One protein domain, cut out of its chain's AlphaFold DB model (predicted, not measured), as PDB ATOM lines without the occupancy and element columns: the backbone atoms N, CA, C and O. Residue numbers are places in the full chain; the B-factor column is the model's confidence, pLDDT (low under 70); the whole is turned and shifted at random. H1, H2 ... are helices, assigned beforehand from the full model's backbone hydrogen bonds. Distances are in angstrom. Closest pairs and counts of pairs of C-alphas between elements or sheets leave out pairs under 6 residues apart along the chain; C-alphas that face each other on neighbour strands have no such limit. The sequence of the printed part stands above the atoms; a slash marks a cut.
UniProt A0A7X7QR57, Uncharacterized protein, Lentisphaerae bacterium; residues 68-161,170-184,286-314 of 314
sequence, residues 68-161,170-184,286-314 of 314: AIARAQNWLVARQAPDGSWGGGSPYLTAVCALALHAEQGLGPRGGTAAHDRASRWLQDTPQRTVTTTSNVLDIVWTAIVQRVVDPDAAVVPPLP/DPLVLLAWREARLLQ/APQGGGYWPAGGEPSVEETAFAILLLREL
ATOM      1  N   ALA A  68     235.496 298.193 457.693       95.31
ATOM      2  CA  ALA A  68     235.705 297.213 456.637       95.31
ATOM      3  C   ALA A  68     236.587 296.051 457.118       95.31
ATOM      4  O   ALA A  68     236.218 294.891 456.905       95.31
ATOM      5  N   ILE A  69     237.685 296.333 457.827       93.19
ATOM      6  CA  ILE A  69     238.536 295.315 458.459       93.19
ATOM      7  C   ILE A  69     237.712 294.472 459.439       93.19
ATOM      8  O   ILE A  69     237.700 293.246 459.327       93.19
ATOM      9  N   ALA A  70     236.964 295.096 460.352       91.44
ATOM     10  CA  ALA A  70     236.181 294.380 461.358       91.44
ATOM     11  C   ALA A  70     235.121 293.458 460.729       91.44
ATOM     12  O   ALA A  70     234.971 292.298 461.129       91.44
ATOM     13  N   ARG A  71     234.413 293.938 459.695       94.38
ATOM     14  CA  ARG A  71     233.463 293.122 458.919       94.38
ATOM     15  C   ARG A  71     234.167 291.920 458.285       94.38
ATOM     16  O   ARG A  71     233.630 290.811 458.340       94.38
ATOM     17  N   ALA A  72     235.351 292.121 457.718       95.31
ATOM     18  CA  ALA A  72     236.117 291.075 457.049       95.31
ATOM     19  C   ALA A  72     236.682 290.018 457.994       95.31
ATOM     20  O   ALA A  72     236.580 288.820 457.735       95.31
ATOM     21  N   GLN A  73     237.195 290.445 459.140       94.00
ATOM     22  CA  GLN A  73     237.665 289.537 460.177       94.00
ATOM     23  C   GLN A  73     236.523 288.661 460.710       94.00
ATOM     24  O   GLN A  73     236.697 287.450 460.820       94.00
ATOM     25  N   ASN A  74     235.328 289.223 460.942       92.94
ATOM     26  CA  ASN A  74     234.150 288.432 461.323       92.94
ATOM     27  C   ASN A  74     233.809 287.363 460.272       92.94
ATOM     28  O   ASN A  74     233.490 286.224 460.616       92.94
ATOM     29  N   TRP A  75     233.901 287.717 458.990       95.50
ATOM     30  CA  TRP A  75     233.634 286.795 457.890       95.50
ATOM     31  C   TRP A  75     234.666 285.662 457.798       95.50
ATOM     32  O   TRP A  75     234.273 284.516 457.552       95.50
ATOM     33  N   LEU A  76     235.953 285.960 458.027       95.31
ATOM     34  CA  LEU A  76     237.029 284.962 458.068       95.31
ATOM     35  C   LEU A  76     236.882 284.017 459.260       95.31
ATOM     36  O   LEU A  76     236.954 282.802 459.079       95.31
ATOM     37  N   VAL A  77     236.633 284.554 460.459       94.38
ATOM     38  CA  VAL A  77     236.450 283.760 461.687       94.38
ATOM     39  C   VAL A  77     235.295 282.773 461.531       94.38
ATOM     40  O   VAL A  77     235.438 281.607 461.892       94.38
ATOM     41  N   ALA A  78     234.179 283.195 460.930       93.88
ATOM     42  CA  ALA A  78     233.020 282.332 460.684       93.88
ATOM     43  C   ALA A  78     233.284 281.186 459.683       93.88
ATOM     44  O   ALA A  78     232.453 280.292 459.548       93.88
ATOM     45  N   ARG A  79     234.407 281.224 458.956       95.19
ATOM     46  CA  ARG A  79     234.798 280.231 457.941       95.19
ATOM     47  C   ARG A  79     235.993 279.383 458.340       95.19
ATOM     48  O   ARG A  79     236.404 278.535 457.553       95.19
ATOM     49  N   GLN A  80     236.550 279.609 459.526       96.69
ATOM     50  CA  GLN A  80     237.597 278.743 460.036       96.69
ATOM     51  C   GLN A  80     237.020 277.348 460.280       96.69
ATOM     52  O   GLN A  80     235.962 277.206 460.900       96.69
ATOM     53  N   ALA A  81     237.714 276.319 459.805       96.94
ATOM     54  CA  ALA A  81     237.357 274.946 460.108       96.94
ATOM     55  C   ALA A  81     237.562 274.645 461.610       96.94
ATOM     56  O   ALA A  81     238.346 275.326 462.281       96.94
ATOM     57  N   PRO A  82     236.884 273.623 462.170       95.38
ATOM     58  CA  PRO A  82     237.028 273.261 463.582       95.38
ATOM     59  C   PRO A  82     238.463 272.923 464.009       95.38
ATOM     60  O   PRO A  82     238.813 273.122 465.170       95.38
ATOM     61  N   ASP A  83     239.290 272.439 463.079       94.31
ATOM     62  CA  ASP A  83     240.707 272.140 463.306       94.31
ATOM     63  C   ASP A  83     241.601 273.394 463.340       94.31
ATOM     64  O   ASP A  83     242.746 273.315 463.767       94.31
ATOM     65  N   GLY A  84     241.077 274.559 462.945       95.00
ATOM     66  CA  GLY A  84     241.804 275.826 462.896       95.00
ATOM     67  C   GLY A  84     242.266 276.251 461.500       95.00
ATOM     68  O   GLY A  84     242.799 277.354 461.364       95.00
ATOM     69  N   SER A  85     242.044 275.439 460.467       96.88
ATOM     70  CA  SER A  85     242.504 275.722 459.104       96.88
ATOM     71  C   SER A  85     241.505 276.528 458.260       96.88
ATOM     72  O   SER A  85     240.324 276.665 458.596       96.88
ATOM     73  N   TRP A  86     241.976 277.043 457.120       97.12
ATOM     74  CA  TRP A  86     241.141 277.547 456.022       97.12
ATOM     75  C   TRP A  86     241.451 276.818 454.709       97.12
ATOM     76  O   TRP A  86     242.468 276.137 454.566       97.12
ATOM     77  N   GLY A  87     240.557 276.967 453.725       91.56
ATOM     78  CA  GLY A  87     240.800 276.498 452.358       91.56
ATOM     79  C   GLY A  87     240.908 274.979 452.219       91.56
ATOM     80  O   GLY A  87     241.677 274.502 451.393       91.56
ATOM     81  N   GLY A  88     240.186 274.223 453.052       90.12
ATOM     82  CA  GLY A  88     240.242 272.759 453.046       90.12
ATOM     83  C   GLY A  88     241.559 272.191 453.584       90.12
ATOM     84  O   GLY A  88     242.028 271.179 453.073       90.12
ATOM     85  N   GLY A  89     242.171 272.844 454.580       91.31
ATOM     86  CA  GLY A  89     243.451 272.412 455.152       91.31
ATOM     87  C   GLY A  89     244.672 272.899 454.367       91.31
ATOM     88  O   GLY A  89     245.693 272.210 454.317       91.31
ATOM     89  N   SER A  90     244.577 274.062 453.715       92.38
ATOM     90  CA  SER A  90     245.701 274.689 453.011       92.38
ATOM     91  C   SER A  90     246.607 275.430 454.009       92.38
ATOM     92  O   SER A  90     246.137 276.378 454.650       92.38
ATOM     93  N   PRO A  91     247.900 275.064 454.138       92.38
ATOM     94  CA  PRO A  91     248.841 275.804 454.978       92.38
ATOM     95  C   PRO A  91     249.022 277.249 454.531       92.38
ATOM     96  O   PRO A  91     248.957 278.146 455.367       92.38
ATOM     97  N   TYR A  92     249.153 277.487 453.224       92.94
ATOM     98  CA  TYR A  92     249.220 278.830 452.659       92.94
ATOM     99  C   TYR A  92     248.050 279.719 453.108       92.94
ATOM    100  O   TYR A  92     248.265 280.758 453.736       92.94
ATOM    101  N   LEU A  93     246.807 279.298 452.847       95.56
ATOM    102  CA  LEU A  93     245.632 280.105 453.196       95.56
ATOM    103  C   LEU A  93     245.487 280.269 454.707       95.56
ATOM    104  O   LEU A  93     245.108 281.342 455.176       95.56
ATOM    105  N   THR A  94     245.823 279.231 455.471       96.44
ATOM    106  CA  THR A  94     245.788 279.284 456.935       96.44
ATOM    107  C   THR A  94     246.806 280.286 457.479       96.44
ATOM    108  O   THR A  94     246.461 281.078 458.355       96.44
ATOM    109  N   ALA A  95     248.019 280.334 456.923       94.69
ATOM    110  CA  ALA A  95     249.056 281.286 457.313       94.69
ATOM    111  C   ALA A  95     248.683 282.739 456.981       94.69
ATOM    112  O   ALA A  95     248.817 283.618 457.833       94.69
ATOM    113  N   VAL A  96     248.154 283.004 455.781       95.25
ATOM    114  CA  VAL A  96     247.715 284.359 455.397       95.25
ATOM    115  C   VAL A  96     246.514 284.810 456.241       95.25
ATOM    116  O   VAL A  96     246.487 285.949 456.708       95.25
ATOM    117  N   CYS A  97     245.551 283.922 456.519       96.31
ATOM    118  CA  CYS A  97     244.437 284.230 457.425       96.31
ATOM    119  C   CYS A  97     244.919 284.493 458.854       96.31
ATOM    120  O   CYS A  97     244.443 285.427 459.497       96.31
ATOM    121  N   ALA A  98     245.886 283.716 459.345       93.81
ATOM    122  CA  ALA A  98     246.490 283.941 460.649       93.81
ATOM    123  C   ALA A  98     247.177 285.316 460.718       93.81
ATOM    124  O   ALA A  98     246.961 286.025 461.697       93.81
ATOM    125  N   LEU A  99     247.908 285.747 459.683       91.50
ATOM    126  CA  LEU A  99     248.471 287.105 459.596       91.50
ATOM    127  C   LEU A  99     247.385 288.191 459.581       91.50
ATOM    128  O   LEU A  99     247.475 289.173 460.317       91.50
ATOM    129  N   ALA A 100     246.331 288.010 458.785       92.44
ATOM    130  CA  ALA A 100     245.216 288.958 458.697       92.44
ATOM    131  C   ALA A 100     244.427 289.082 460.016       92.44
ATOM    132  O   ALA A 100     243.875 290.138 460.334       92.44
ATOM    133  N   LEU A 101     244.372 288.005 460.803       91.06
ATOM    134  CA  LEU A 101     243.722 287.970 462.115       91.06
ATOM    135  C   LEU A 101     244.671 288.286 463.270       91.06
ATOM    136  O   LEU A 101     244.194 288.524 464.379       91.06
ATOM    137  N   HIS A 102     245.983 288.329 463.024       85.00
ATOM    138  CA  HIS A 102     246.955 288.736 464.026       85.00
ATOM    139  C   HIS A 102     246.600 290.154 464.472       85.00
ATOM    140  O   HIS A 102     246.455 291.064 463.648       85.00
ATOM    141  N   ALA A 103     246.327 290.309 465.763       65.38
ATOM    142  CA  ALA A 103     245.925 291.578 466.333       65.38
ATOM    143  C   ALA A 103     247.177 292.341 466.752       65.38
ATOM    144  O   ALA A 103     247.919 291.877 467.614       65.38
ATOM    145  N   GLU A 104     247.356 293.547 466.220       56.41
ATOM    146  CA  GLU A 104     248.063 294.565 466.985       56.41
ATOM    147  C   GLU A 104     247.168 294.919 468.181       56.41
ATOM    148  O   GLU A 104     245.945 295.032 468.053       56.41
ATOM    149  N   GLN A 105     247.756 294.937 469.372       45.38
ATOM    150  CA  GLN A 105     247.057 294.830 470.653       45.38
ATOM    151  C   GLN A 105     245.759 295.668 470.752       45.38
ATOM    152  O   GLN A 105     245.782 296.893 470.693       45.38
ATOM    153  N   GLY A 106     244.623 294.995 470.990       45.88
ATOM    154  CA  GLY A 106     243.422 295.603 471.587       45.88
ATOM    155  C   GLY A 106     242.293 296.089 470.665       45.88
ATOM    156  O   GLY A 106     241.257 296.488 471.192       45.88
ATOM    157  N   LEU A 107     242.424 296.027 469.334       47.81
ATOM    158  CA  LEU A 107     241.414 296.569 468.395       47.81
ATOM    159  C   LEU A 107     240.676 295.512 467.544       47.81
ATOM    160  O   LEU A 107     239.914 295.856 466.644       47.81
ATOM    161  N   GLY A 108     240.874 294.220 467.819       53.84
ATOM    162  CA  GLY A 108     240.244 293.134 467.058       53.84
ATOM    163  C   GLY A 108     238.803 292.800 467.494       53.84
ATOM    164  O   GLY A 108     238.452 292.970 468.666       53.84
ATOM    165  N   PRO A 109     237.955 292.264 466.595       57.81
ATOM    166  CA  PRO A 109     236.637 291.751 466.944       57.81
ATOM    167  C   PRO A 109     236.729 290.564 467.910       57.81
ATOM    168  O   PRO A 109     237.728 289.839 467.971       57.81
ATOM    169  N   ARG A 110     235.637 290.327 468.649       59.59
ATOM    170  CA  ARG A 110     235.503 289.180 469.559       59.59
ATOM    171  C   ARG A 110     235.780 287.878 468.796       59.59
ATOM    172  O   ARG A 110     235.024 287.515 467.904       59.59
ATOM    173  N   GLY A 111     236.848 287.173 469.168       67.12
ATOM    174  CA  GLY A 111     237.202 285.861 468.616       67.12
ATOM    175  C   GLY A 111     238.313 285.854 467.561       67.12
ATOM    176  O   GLY A 111     238.790 284.767 467.243       67.12
ATOM    177  N   GLY A 112     238.781 287.014 467.078       79.81
ATOM    178  CA  GLY A 112     239.907 287.091 466.134       79.81
ATOM    179  C   GLY A 112     241.191 286.468 466.693       79.81
ATOM    180  O   GLY A 112     241.783 285.608 466.050       79.81
ATOM    181  N   THR A 113     241.549 286.804 467.938       83.81
ATOM    182  CA  THR A 113     242.698 286.213 468.647       83.81
ATOM    183  C   THR A 113     242.558 284.699 468.798       83.81
ATOM    184  O   THR A 113     243.458 283.963 468.429       83.81
ATOM    185  N   ALA A 114     241.394 284.206 469.231       89.12
ATOM    186  CA  ALA A 114     241.181 282.766 469.388       89.12
ATOM    187  C   ALA A 114     241.250 282.007 468.049       89.12
ATOM    188  O   ALA A 114     241.713 280.868 468.005       89.12
ATOM    189  N   ALA A 115     240.774 282.616 466.958       91.12
ATOM    190  CA  ALA A 115     240.902 282.048 465.621       91.12
ATOM    191  C   ALA A 115     242.363 282.034 465.154       91.12
ATOM    192  O   ALA A 115     242.827 281.001 464.675       91.12
ATOM    193  N   HIS A 116     243.098 283.130 465.358       91.19
ATOM    194  CA  HIS A 116     244.541 283.191 465.128       91.19
ATOM    195  C   HIS A 116     245.280 282.089 465.909       91.19
ATOM    196  O   HIS A 116     246.021 281.321 465.310       91.19
ATOM    197  N   ASP A 117     245.004 281.921 467.204       90.81
ATOM    198  CA  ASP A 117     245.673 280.924 468.051       90.81
ATOM    199  C   ASP A 117     245.412 279.480 467.596       90.81
ATOM    200  O   ASP A 117     246.295 278.624 467.669       90.81
ATOM    201  N   ARG A 118     244.191 279.177 467.132       94.25
ATOM    202  CA  ARG A 118     243.883 277.867 466.533       94.25
ATOM    203  C   ARG A 118     244.665 277.643 465.244       94.25
ATOM    204  O   ARG A 118     245.218 276.564 465.070       94.25
ATOM    205  N   ALA A 119     244.740 278.657 464.388       94.69
ATOM    206  CA  ALA A 119     245.467 278.594 463.125       94.69
ATOM    207  C   ALA A 119     246.970 278.393 463.344       94.69
ATOM    208  O   ALA A 119     247.572 277.514 462.736       94.69
ATOM    209  N   SER A 120     247.559 279.164 464.261       91.44
ATOM    210  CA  SER A 120     248.972 279.066 464.624       91.44
ATOM    211  C   SER A 120     249.313 277.685 465.183       91.44
ATOM    212  O   SER A 120     250.310 277.099 464.772       91.44
ATOM    213  N   ARG A 121     248.457 277.119 466.047       91.81
ATOM    214  CA  ARG A 121     248.626 275.745 466.549       91.81
ATOM    215  C   ARG A 121     248.519 274.713 465.428       91.81
ATOM    216  O   ARG A 121     249.397 273.872 465.297       91.81
ATOM    217  N   TRP A 122     247.501 274.820 464.577       94.25
ATOM    218  CA  TRP A 122     247.338 273.920 463.433       94.25
ATOM    219  C   TRP A 122     248.561 273.948 462.504       94.25
ATOM    220  O   TRP A 122     249.025 272.901 462.063       94.25
ATOM    221  N   LEU A 123     249.140 275.128 462.249       91.50
ATOM    222  CA  LEU A 123     250.357 275.278 461.440       91.50
ATOM    223  C   LEU A 123     251.599 274.670 462.105       91.50
ATOM    224  O   LEU A 123     252.479 274.191 461.398       91.50
ATOM    225  N   GLN A 124     251.686 274.698 463.437       87.75
ATOM    226  CA  GLN A 124     252.768 274.057 464.194       87.75
ATOM    227  C   GLN A 124     252.647 272.530 464.182       87.75
ATOM    228  O   GLN A 124     253.656 271.839 464.053       87.75
ATOM    229  N   ASP A 125     251.420 272.014 464.273       88.00
ATOM    230  CA  ASP A 125     251.134 270.576 464.270       88.00
ATOM    231  C   ASP A 125     251.182 269.970 462.854       88.00
ATOM    232  O   ASP A 125     251.336 268.757 462.690       88.00
ATOM    233  N   THR A 126     251.058 270.801 461.814       84.12
ATOM    234  CA  THR A 126     251.103 270.359 460.417       84.12
ATOM    235  C   THR A 126     252.532 269.970 460.023       84.12
ATOM    236  O   THR A 126     253.425 270.820 460.040       84.12
ATOM    237  N   PRO A 127     252.779 268.715 459.598       74.06
ATOM    238  CA  PRO A 127     254.110 268.280 459.191       74.06
ATOM    239  C   PRO A 127     254.657 269.122 458.034       74.06
ATOM    240  O   PRO A 127     253.948 269.393 457.059       74.06
ATOM    241  N   GLN A 128     255.941 269.487 458.110       64.69
ATOM    242  CA  GLN A 128     256.621 270.179 457.016       64.69
ATOM    243  C   GLN A 128     256.580 269.322 455.745       64.69
ATOM    244  O   GLN A 128     257.004 268.166 455.733       64.69
ATOM    245  N   ARG A 129     256.042 269.893 454.663       65.12
ATOM    246  CA  ARG A 129     255.924 269.218 453.366       65.12
ATOM    247  C   ARG A 129     257.259 269.267 452.627       65.12
ATOM    248  O   ARG A 129     257.890 270.318 452.551       65.12
ATOM    249  N   THR A 130     257.654 268.161 452.004       59.38
ATOM    250  CA  THR A 130     258.770 268.151 451.048       59.38
ATOM    251  C   THR A 130     258.396 268.977 449.813       59.38
ATOM    252  O   THR A 130     257.267 268.904 449.321       59.38
ATOM    253  N   VAL A 131     259.327 269.778 449.294       61.12
ATOM    254  CA  VAL A 131     259.099 270.604 448.099       61.12
ATOM    255  C   VAL A 131     258.948 269.697 446.880       61.12
ATOM    256  O   VAL A 131     259.920 269.106 446.423       61.12
ATOM    257  N   THR A 132     257.733 269.581 446.346       57.75
ATOM    258  CA  THR A 132     257.473 268.833 445.105       57.75
ATOM    259  C   THR A 132     256.791 269.683 444.034       57.75
ATOM    260  O   THR A 132     256.832 269.319 442.863       57.75
ATOM    261  N   THR A 133     256.206 270.835 444.394       62.50
ATOM    262  CA  THR A 133     255.520 271.761 443.472       62.50
ATOM    263  C   THR A 133     255.641 273.225 443.932       62.50
ATOM    264  O   THR A 133     255.967 273.485 445.090       62.50
ATOM    265  N   THR A 134     255.307 274.192 443.062       59.69
ATOM    266  CA  THR A 134     255.197 275.628 443.409       59.69
ATOM    267  C   THR A 134     254.184 275.893 444.529       59.69
ATOM    268  O   THR A 134     254.421 276.755 445.372       59.69
ATOM    269  N   SER A 135     253.087 275.126 444.596       62.75
ATOM    270  CA  SER A 135     252.103 275.234 445.685       62.75
ATOM    271  C   SER A 135     252.726 274.899 447.044       62.75
ATOM    272  O   SER A 135     252.431 275.566 448.032       62.75
ATOM    273  N   ASN A 136     253.651 273.933 447.094       74.56
ATOM    274  CA  ASN A 136     254.356 273.598 448.334       74.56
ATOM    275  C   ASN A 136     255.301 274.728 448.770       74.56
ATOM    276  O   ASN A 136     255.598 274.844 449.955       74.56
ATOM    277  N   VAL A 137     255.774 275.568 447.841       80.38
ATOM    278  CA  VAL A 137     256.634 276.707 448.190       80.38
ATOM    279  C   VAL A 137     255.838 277.773 448.929       80.38
ATOM    280  O   VAL A 137     256.299 278.232 449.969       80.38
ATOM    281  N   LEU A 138     254.645 278.143 448.447       86.00
ATOM    282  CA  LEU A 138     253.795 279.118 449.141       86.00
ATOM    283  C   LEU A 138     253.387 278.629 450.532       86.00
ATOM    284  O   LEU A 138     253.447 279.414 451.474       86.00
ATOM    285  N   ASP A 139     253.059 277.341 450.674       87.69
ATOM    286  CA  ASP A 139     252.773 276.728 451.974       87.69
ATOM    287  C   ASP A 139     253.929 276.947 452.963       87.69
ATOM    288  O   ASP A 139     253.715 277.452 454.066       87.69
ATOM    289  N   ILE A 140     255.161 276.609 452.566       85.75
ATOM    290  CA  ILE A 140     256.346 276.716 453.432       85.75
ATOM    291  C   ILE A 140     256.679 278.183 453.727       85.75
ATOM    292  O   ILE A 140     256.884 278.559 454.880       85.75
ATOM    293  N   VAL A 141     256.720 279.018 452.688       88.19
ATOM    294  CA  VAL A 141     257.138 280.421 452.772       88.19
ATOM    295  C   VAL A 141     256.186 281.227 453.650       88.19
ATOM    296  O   VAL A 141     256.637 281.927 454.554       88.19
ATOM    297  N   TRP A 142     254.876 281.115 453.436       91.19
ATOM    298  CA  TRP A 142     253.906 281.869 454.229       91.19
ATOM    299  C   TRP A 142     253.795 281.362 455.661       91.19
ATOM    300  O   TRP A 142     253.649 282.178 456.573       91.19
ATOM    301  N   THR A 143     253.955 280.053 455.879       90.50
ATOM    302  CA  THR A 143     254.071 279.489 457.232       90.50
ATOM    303  C   THR A 143     255.287 280.066 457.963       90.50
ATOM    304  O   THR A 143     255.169 280.485 459.113       90.50
ATOM    305  N   ALA A 144     256.436 280.180 457.288       87.94
ATOM    306  CA  ALA A 144     257.630 280.788 457.868       87.94
ATOM    307  C   ALA A 144     257.442 282.283 458.188       87.94
ATOM    308  O   ALA A 144     257.872 282.736 459.250       87.94
ATOM    309  N   ILE A 145     256.771 283.040 457.307       89.50
ATOM    310  CA  ILE A 145     256.453 284.460 457.541       89.50
ATOM    311  C   ILE A 145     255.585 284.609 458.793       89.50
ATOM    312  O   ILE A 145     255.954 285.365 459.689       89.50
ATOM    313  N   VAL A 146     254.455 283.897 458.882       88.94
ATOM    314  CA  VAL A 146     253.543 284.056 460.026       88.94
ATOM    315  C   VAL A 146     254.188 283.635 461.337       88.94
ATOM    316  O   VAL A 146     254.059 284.353 462.324       88.94
ATOM    317  N   GLN A 147     254.943 282.536 461.346       86.94
ATOM    318  CA  GLN A 147     255.650 282.090 462.545       86.94
ATOM    319  C   GLN A 147     256.647 283.142 463.026       86.94
ATOM    320  O   GLN A 147     256.700 283.412 464.221       86.94
ATOM    321  N   ARG A 148     257.377 283.799 462.112       85.25
ATOM    322  CA  ARG A 148     258.328 284.843 462.502       85.25
ATOM    323  C   ARG A 148     257.671 286.152 462.929       85.25
ATOM    324  O   ARG A 148     258.203 286.836 463.791       85.25
ATOM    325  N   VAL A 149     256.549 286.524 462.318       83.44
ATOM    326  CA  VAL A 149     255.796 287.714 462.738       83.44
ATOM    327  C   VAL A 149     255.228 287.523 464.146       83.44
ATOM    328  O   VAL A 149     255.246 288.459 464.937       83.44
ATOM    329  N   VAL A 150     254.755 286.314 464.462       78.56
ATOM    330  CA  VAL A 150     254.186 285.975 465.775       78.56
ATOM    331  C   VAL A 150     255.266 285.800 466.843       78.56
ATOM    332  O   VAL A 150     255.084 286.267 467.964       78.56
ATOM    333  N   ASP A 151     256.375 285.144 466.503       80.94
ATOM    334  CA  ASP A 151     257.504 284.906 467.400       80.94
ATOM    335  C   ASP A 151     258.827 285.310 466.718       80.94
ATOM    336  O   ASP A 151     259.502 284.479 466.093       80.94
ATOM    337  N   PRO A 152     259.200 286.604 466.785       79.25
ATOM    338  CA  PRO A 152     260.429 287.118 466.178       79.25
ATOM    339  C   PRO A 152     261.703 286.438 466.698       79.25
ATOM    340  O   PRO A 152     262.661 286.261 465.934       79.25
ATOM    341  N   ASP A 153     261.671 286.029 467.969       79.12
ATOM    342  CA  ASP A 153     262.793 285.477 468.733       79.12
ATOM    343  C   ASP A 153     262.814 283.939 468.736       79.12
ATOM    344  O   ASP A 153     263.644 283.327 469.415       79.12
ATOM    345  N   ALA A 154     261.936 283.299 467.953       75.06
ATOM    346  CA  ALA A 154     261.873 281.850 467.824       75.06
ATOM    347  C   ALA A 154     263.257 281.258 467.508       75.06
ATOM    348  O   ALA A 154     263.853 281.519 466.457       75.06
ATOM    349  N   ALA A 155     263.747 280.394 468.403       68.88
ATOM    350  CA  ALA A 155     265.050 279.744 468.260       68.88
ATOM    351  C   ALA A 155     265.115 278.809 467.038       68.88
ATOM    352  O   ALA A 155     266.186 278.592 466.468       68.88
ATOM    353  N   VAL A 156     263.970 278.250 466.633       69.69
ATOM    354  CA  VAL A 156     263.854 277.373 465.467       69.69
ATOM    355  C   VAL A 156     263.350 278.182 464.283       69.69
ATOM    356  O   VAL A 156     262.215 278.652 464.257       69.69
ATOM    357  N   VAL A 157     264.205 278.315 463.275       67.31
ATOM    358  CA  VAL A 157     263.864 278.969 462.014       67.31
ATOM    359  C   VAL A 157     263.384 277.910 461.028       67.31
ATOM    360  O   VAL A 157     264.151 276.991 460.733       67.31
ATOM    361  N   PRO A 158     262.162 278.021 460.481       71.19
ATOM    362  CA  PRO A 158     261.723 277.126 459.421       71.19
ATOM    363  C   PRO A 158     262.697 277.207 458.240       71.19
ATOM    364  O   PRO A 158     263.003 278.320 457.785       71.19
ATOM    365  N   PRO A 159     263.212 276.066 457.749       72.56
ATOM    366  CA  PRO A 159     264.082 276.071 456.588       72.56
ATOM    367  C   PRO A 159     263.288 276.596 455.394       72.56
ATOM    368  O   PRO A 159     262.178 276.139 455.113       72.56
ATOM    369  N   LEU A 160     263.858 277.575 454.695       78.31
ATOM    370  CA  LEU A 160     263.305 278.002 453.418       78.31
ATOM    371  C   LEU A 160     263.772 277.030 452.341       78.31
ATOM    372  O   LEU A 160     264.921 276.589 452.381       78.31
ATOM    373  N   PRO A 161     262.903 276.691 451.380       75.75
ATOM    374  CA  PRO A 161     263.283 275.803 450.303       75.75
ATOM    375  C   PRO A 161     264.356 276.467 449.437       75.75
ATOM    376  O   PRO A 161     264.250 277.663 449.133       75.75
ATOM    377  N   ASP A 170     255.969 282.642 439.150       78.06
ATOM    378  CA  ASP A 170     255.072 283.738 439.489       78.06
ATOM    379  C   ASP A 170     255.804 284.776 440.378       78.06
ATOM    380  O   ASP A 170     256.370 284.405 441.419       78.06
ATOM    381  N   PRO A 171     255.821 286.069 439.990       81.94
ATOM    382  CA  PRO A 171     256.426 287.139 440.775       81.94
ATOM    383  C   PRO A 171     256.013 287.148 442.250       81.94
ATOM    384  O   PRO A 171     256.851 287.438 443.102       81.94
ATOM    385  N   LEU A 172     254.765 286.800 442.577       85.75
ATOM    386  CA  LEU A 172     254.247 286.823 443.947       85.75
ATOM    387  C   LEU A 172     254.896 285.756 444.838       85.75
ATOM    388  O   LEU A 172     255.179 286.024 446.007       85.75
ATOM    389  N   VAL A 173     255.221 284.585 444.279       85.31
ATOM    390  CA  VAL A 173     255.945 283.516 444.992       85.31
ATOM    391  C   VAL A 173     257.347 283.987 445.363       85.31
ATOM    392  O   VAL A 173     257.782 283.814 446.502       85.31
ATOM    393  N   LEU A 174     258.048 284.627 444.423       83.31
ATOM    394  CA  LEU A 174     259.392 285.139 444.681       83.31
ATOM    395  C   LEU A 174     259.371 286.321 445.667       83.31
ATOM    396  O   LEU A 174     260.244 286.399 446.531       83.31
ATOM    397  N   LEU A 175     258.373 287.207 445.602       88.00
ATOM    398  CA  LEU A 175     258.202 288.282 446.588       88.00
ATOM    399  C   LEU A 175     257.981 287.737 448.004       88.00
ATOM    400  O   LEU A 175     258.617 288.219 448.943       88.00
ATOM    401  N   ALA A 176     257.142 286.709 448.153       88.88
ATOM    402  CA  ALA A 176     256.925 286.048 449.435       88.88
ATOM    403  C   ALA A 176     258.206 285.361 449.936       88.88
ATOM    404  O   ALA A 176     258.577 285.523 451.097       88.88
ATOM    405  N   TRP A 177     258.928 284.647 449.062       87.12
ATOM    406  CA  TRP A 177     260.183 283.987 449.437       87.12
ATOM    407  C   TRP A 177     261.231 285.001 449.919       87.12
ATOM    408  O   TRP A 177     261.869 284.786 450.950       87.12
ATOM    409  N   ARG A 178     261.373 286.140 449.223       85.69
ATOM    410  CA  ARG A 178     262.284 287.226 449.622       85.69
ATOM    411  C   ARG A 178     261.893 287.833 450.969       85.69
ATOM    412  O   ARG A 178     262.773 288.066 451.789       85.69
ATOM    413  N   GLU A 179     260.603 288.048 451.223       87.56
ATOM    414  CA  GLU A 179     260.122 288.539 452.523       87.56
ATOM    415  C   GLU A 179     260.436 287.550 453.649       87.56
ATOM    416  O   GLU A 179     261.012 287.935 454.664       87.56
ATOM    417  N   ALA A 180     260.130 286.265 453.452       87.25
ATOM    418  CA  ALA A 180     260.454 285.231 454.428       87.25
ATOM    419  C   ALA A 180     261.959 285.184 454.710       87.25
ATOM    420  O   ALA A 180     262.376 284.988 455.848       87.25
ATOM    421  N   ARG A 181     262.782 285.422 453.683       83.69
ATOM    422  CA  ARG A 181     264.233 285.467 453.819       83.69
ATOM    423  C   ARG A 181     264.724 286.635 454.672       83.69
ATOM    424  O   ARG A 181     265.631 286.435 455.472       83.69
ATOM    425  N   LEU A 182     264.133 287.821 454.530       81.94
ATOM    426  CA  LEU A 182     264.471 288.995 455.349       81.94
ATOM    427  C   LEU A 182     264.128 288.808 456.826       81.94
ATOM    428  O   LEU A 182     264.770 289.393 457.690       81.94
ATOM    429  N   LEU A 183     263.113 287.993 457.099       82.94
ATOM    430  CA  LEU A 183     262.660 287.658 458.442       82.94
ATOM    431  C   LEU A 183     263.560 286.605 459.131       82.94
ATOM    432  O   LEU A 183     263.502 286.426 460.352       82.94
ATOM    433  N   GLN A 184     264.430 285.917 458.386       79.25
ATOM    434  CA  GLN A 184     265.405 284.995 458.970       79.25
ATOM    435  C   GLN A 184     266.601 285.741 459.595       79.25
ATOM    436  O   GLN A 184     266.991 286.801 459.105       79.25
ATOM    437  N   ALA A 286     228.154 289.548 453.276       93.00
ATOM    438  CA  ALA A 286     227.569 288.213 453.202       93.00
ATOM    439  C   ALA A 286     226.166 288.187 453.846       93.00
ATOM    440  O   ALA A 286     225.942 288.912 454.818       93.00
ATOM    441  N   PRO A 287     225.236 287.329 453.378       88.31
ATOM    442  CA  PRO A 287     223.878 287.239 453.933       88.31
ATOM    443  C   PRO A 287     223.836 286.970 455.443       88.31
ATOM    444  O   PRO A 287     223.010 287.526 456.158       88.31
ATOM    445  N   GLN A 288     224.760 286.147 455.938       82.50
ATOM    446  CA  GLN A 288     224.923 285.812 457.355       82.50
ATOM    447  C   GLN A 288     225.669 286.884 458.175       82.50
ATOM    448  O   GLN A 288     225.970 286.663 459.347       82.50
ATOM    449  N   GLY A 289     225.996 288.026 457.571       85.94
ATOM    450  CA  GLY A 289     226.840 289.059 458.160       85.94
ATOM    451  C   GLY A 289     228.332 288.875 457.864       85.94
ATOM    452  O   GLY A 289     228.789 287.833 457.388       85.94
ATOM    453  N   GLY A 290     229.097 289.933 458.137       91.75
ATOM    454  CA  GLY A 290     230.509 290.040 457.766       91.75
ATOM    455  C   GLY A 290     230.719 290.559 456.340       91.75
ATOM    456  O   GLY A 290     229.800 290.587 455.520       91.75
ATOM    457  N   GLY A 291     231.939 291.007 456.066       96.31
ATOM    458  CA  GLY A 291     232.367 291.583 454.792       96.31
ATOM    459  C   GLY A 291     233.384 290.685 454.100       96.31
ATOM    460  O   GLY A 291     234.112 289.964 454.762       96.31
ATOM    461  N   TYR A 292     233.446 290.696 452.778       97.75
ATOM    462  CA  TYR A 292     234.434 289.924 452.031       97.75
ATOM    463  C   TYR A 292     234.767 290.601 450.710       97.75
ATOM    464  O   TYR A 292     233.987 291.413 450.204       97.75
ATOM    465  N   TRP A 293     235.907 290.231 450.138       98.12
ATOM    466  CA  TRP A 293     236.280 290.625 448.787       98.12
ATOM    467  C   TRP A 293     236.191 289.425 447.847       98.12
ATOM    468  O   TRP A 293     236.673 288.339 448.187       98.12
ATOM    469  N   PRO A 294     235.514 289.569 446.694       96.44
ATOM    470  CA  PRO A 294     235.393 288.482 445.745       96.44
ATOM    471  C   PRO A 294     236.636 288.362 444.854       96.44
ATOM    472  O   PRO A 294     237.206 289.372 444.450       96.44
ATOM    473  N   ALA A 295     236.972 287.136 444.456       94.19
ATOM    474  CA  ALA A 295     237.907 286.855 443.366       94.19
ATOM    475  C   ALA A 295     237.142 286.136 442.247       94.19
ATOM    476  O   ALA A 295     236.414 285.181 442.507       94.19
ATOM    477  N   GLY A 296     237.226 286.633 441.010       89.69
ATOM    478  CA  GLY A 296     236.446 286.076 439.893       89.69
ATOM    479  C   GLY A 296     234.920 286.161 440.076       89.69
ATOM    480  O   GLY A 296     234.187 285.410 439.448       89.69
ATOM    481  N   GLY A 297     234.436 287.059 440.944       90.19
ATOM    482  CA  GLY A 297     233.012 287.228 441.257       90.19
ATOM    483  C   GLY A 297     232.516 286.432 442.467       90.19
ATOM    484  O   GLY A 297     231.472 286.794 443.017       90.19
ATOM    485  N   GLU A 298     233.291 285.453 442.935       92.94
ATOM    486  CA  GLU A 298     232.943 284.559 444.042       92.94
ATOM    487  C   GLU A 298     233.609 284.972 445.361       92.94
ATOM    488  O   GLU A 298     234.692 285.565 445.339       92.94
ATOM    489  N   PRO A 299     233.015 284.664 446.531       95.62
ATOM    490  CA  PRO A 299     233.647 284.933 447.818       95.62
ATOM    491  C   PRO A 299     235.010 284.242 447.947       95.62
ATOM    492  O   PRO A 299     235.097 283.020 447.841       95.62
ATOM    493  N   SER A 300     236.066 285.008 448.236       97.19
ATOM    494  CA  SER A 300     237.433 284.485 448.322       97.19
ATOM    495  C   SER A 300     238.045 284.721 449.698       97.19
ATOM    496  O   SER A 300     238.088 285.847 450.199       97.19
ATOM    497  N   VAL A 301     238.523 283.636 450.314       97.56
ATOM    498  CA  VAL A 301     239.259 283.681 451.587       97.56
ATOM    499  C   VAL A 301     240.591 284.400 451.412       97.56
ATOM    500  O   VAL A 301     240.921 285.269 452.213       97.56
ATOM    501  N   GLU A 302     241.312 284.073 450.343       97.19
ATOM    502  CA  GLU A 302     242.611 284.656 450.020       97.19
ATOM    503  C   GLU A 302     242.518 286.166 449.795       97.19
ATOM    504  O   GLU A 302     243.189 286.938 450.479       97.19
ATOM    505  N   GLU A 303     241.621 286.589 448.900       97.94
ATOM    506  CA  GLU A 303     241.438 288.005 448.563       97.94
ATOM    507  C   GLU A 303     241.003 288.801 449.798       97.94
ATOM    508  O   GLU A 303     241.491 289.902 450.043       97.94
ATOM    509  N   THR A 304     240.135 288.221 450.633       98.12
ATOM    510  CA  THR A 304     239.686 288.863 451.875       98.12
ATOM    511  C   THR A 304     240.815 289.003 452.893       98.12
ATOM    512  O   THR A 304     240.927 290.048 453.537       98.12
ATOM    513  N   ALA A 305     241.667 287.987 453.044       97.25
ATOM    514  CA  ALA A 305     242.791 288.041 453.970       97.25
ATOM    515  C   ALA A 305     243.836 289.079 453.528       97.25
ATOM    516  O   ALA A 305     244.252 289.908 454.341       97.25
ATOM    517  N   PHE A 306     244.191 289.122 452.241       97.75
ATOM    518  CA  PHE A 306     245.091 290.156 451.725       97.75
ATOM    519  C   PHE A 306     244.480 291.554 451.743       97.75
ATOM    520  O   PHE A 306     245.206 292.508 451.998       97.75
ATOM    521  N   ALA A 307     243.169 291.701 451.540       97.75
ATOM    522  CA  ALA A 307     242.515 292.999 451.656       97.75
ATOM    523  C   ALA A 307     242.594 293.536 453.094       97.75
ATOM    524  O   ALA A 307     242.857 294.719 453.285       97.75
ATOM    525  N   ILE A 308     242.460 292.681 454.117       95.25
ATOM    526  CA  ILE A 308     242.700 293.087 455.514       95.25
ATOM    527  C   ILE A 308     244.150 293.546 455.706       95.25
ATOM    528  O   ILE A 308     244.379 294.589 456.317       95.25
ATOM    529  N   LEU A 309     245.125 292.789 455.191       94.19
ATOM    530  CA  LEU A 309     246.542 293.154 455.286       94.19
ATOM    531  C   LEU A 309     246.837 294.480 454.576       94.19
ATOM    532  O   LEU A 309     247.527 295.322 455.137       94.19
ATOM    533  N   LEU A 310     246.277 294.693 453.386       95.81
ATOM    534  CA  LEU A 310     246.361 295.950 452.648       95.81
ATOM    535  C   LEU A 310     245.784 297.116 453.447       95.81
ATOM    536  O   LEU A 310     246.438 298.142 453.582       95.81
ATOM    537  N   LEU A 311     244.564 296.972 453.961       94.00
ATOM    538  CA  LEU A 311     243.878 298.049 454.668       94.00
ATOM    539  C   LEU A 311     244.616 298.478 455.946       94.00
ATOM    540  O   LEU A 311     244.496 299.627 456.348       94.00
ATOM    541  N   ARG A 312     245.410 297.585 456.548       90.94
ATOM    542  CA  ARG A 312     246.290 297.895 457.688       90.94
ATOM    543  C   ARG A 312     247.557 298.667 457.312       90.94
ATOM    544  O   ARG A 312     248.211 299.203 458.196       90.94
ATOM    545  N   GLU A 313     247.927 298.704 456.034       89.81
ATOM    546  CA  GLU A 313     249.066 299.494 455.543       89.81
ATOM    547  C   GLU A 313     248.684 300.960 455.256       89.81
ATOM    548  O   GLU A 313     249.565 301.774 454.957       89.81
ATOM    549  N   LEU A 314     247.388 301.297 455.299       90.12
ATOM    550  CA  LEU A 314     246.876 302.649 455.061       90.12
ATOM    551  C   LEU A 314     246.930 303.467 456.355       90.12
ATOM    552  O   LEU A 314     247.569 304.543 456.320       90.12
TER     553      LEU A 314
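Overview. This is residues 68 to 161, 170 to 184 and 286 to 314 of the 314 residues of an uncharacterized protein of Lentisphaerae bacterium (UniProt A0A7X7QR57). One short helix, H2, sits in the middle, with H3, H4 and H6 packed round it. H1 packs on H6 at one end of the model, and H5 packs on H4 at the other end, away from H2. The printed part has 138 residues with six named helices, H1 to H6 in that order along the chain, and no named strand; the class is all helix. It is compact, with a radius of gyration of the C-alphas of 14.5 A, and rounded, spanning 41 by 34 by 32 A.

Arrangement. H1, residues 68 to 77, and H2, residues 91 to 101, form a helical hairpin at a steep tilt of 44 degrees and only just touch, with 3 pairs of C-alphas within 8 A. H2 is the hub, touching four other helices. H3, residues 112 to 125, forms a second helical hairpin with H2, at a shallow tilt of 27 degrees; the closest C-alphas, those of Ala 98 and His 116, are 4.9 A apart. H3 touches H1 with residues 112 to 115 alone, Val 77 and Ala 115 having the closest C-alphas at 6.2 A. H4, residues 134 to 150, touches H2 and runs the same way at a shallow tilt of 32 degrees; the closest C-alphas, those of Tyr 92 and Asp 139, are 4.2 A apart. H5, residues 171 to 183, touches H4, closest at the C-alphas of Ile 145 and Ala 180, 5.1 A, and is apart from H2. H6, residues 301 to 311, touches H2, closest at the C-alphas of Ala 100 and Ala 305, 5.4 A. H6 also touches H1 and runs the opposite way, closest at the C-alphas of Ile 69 and Ile 308, 5.6 A. H1, H2 and H6 are a bundle, three helices that touch one another. In H1 to H6 every O i to N i+4 pair is within hydrogen-bond range.

Along the chain. H1 begins at C-alpha 68, (235.705, 297.213, 456.637). H3 measures 20.1 A from first to last C-alpha, H4 24.7 A and H5 18.7 A. H4 begins at C-alpha 134, (255.197, 275.628, 443.409), and H6 ends at C-alpha 311, (243.878, 298.049, 454.668). Residues 294 to 295 pair antiparallel with residues 298 to 299.

Size, cuts and confidence. The C-alphas of Ala 155 and Pro 287, the two farthest apart, are 44.2 A apart. Residues 162 to 169 and 185 to 285 are not printed; the C-alphas across these cuts are 15.7 A and 38.4 A apart. The link from H1 to H2 is long. The mean pLDDT of the printed part is 85.4, and residues 103 to 111, 128 to 135 and 155 to 157 are under 70.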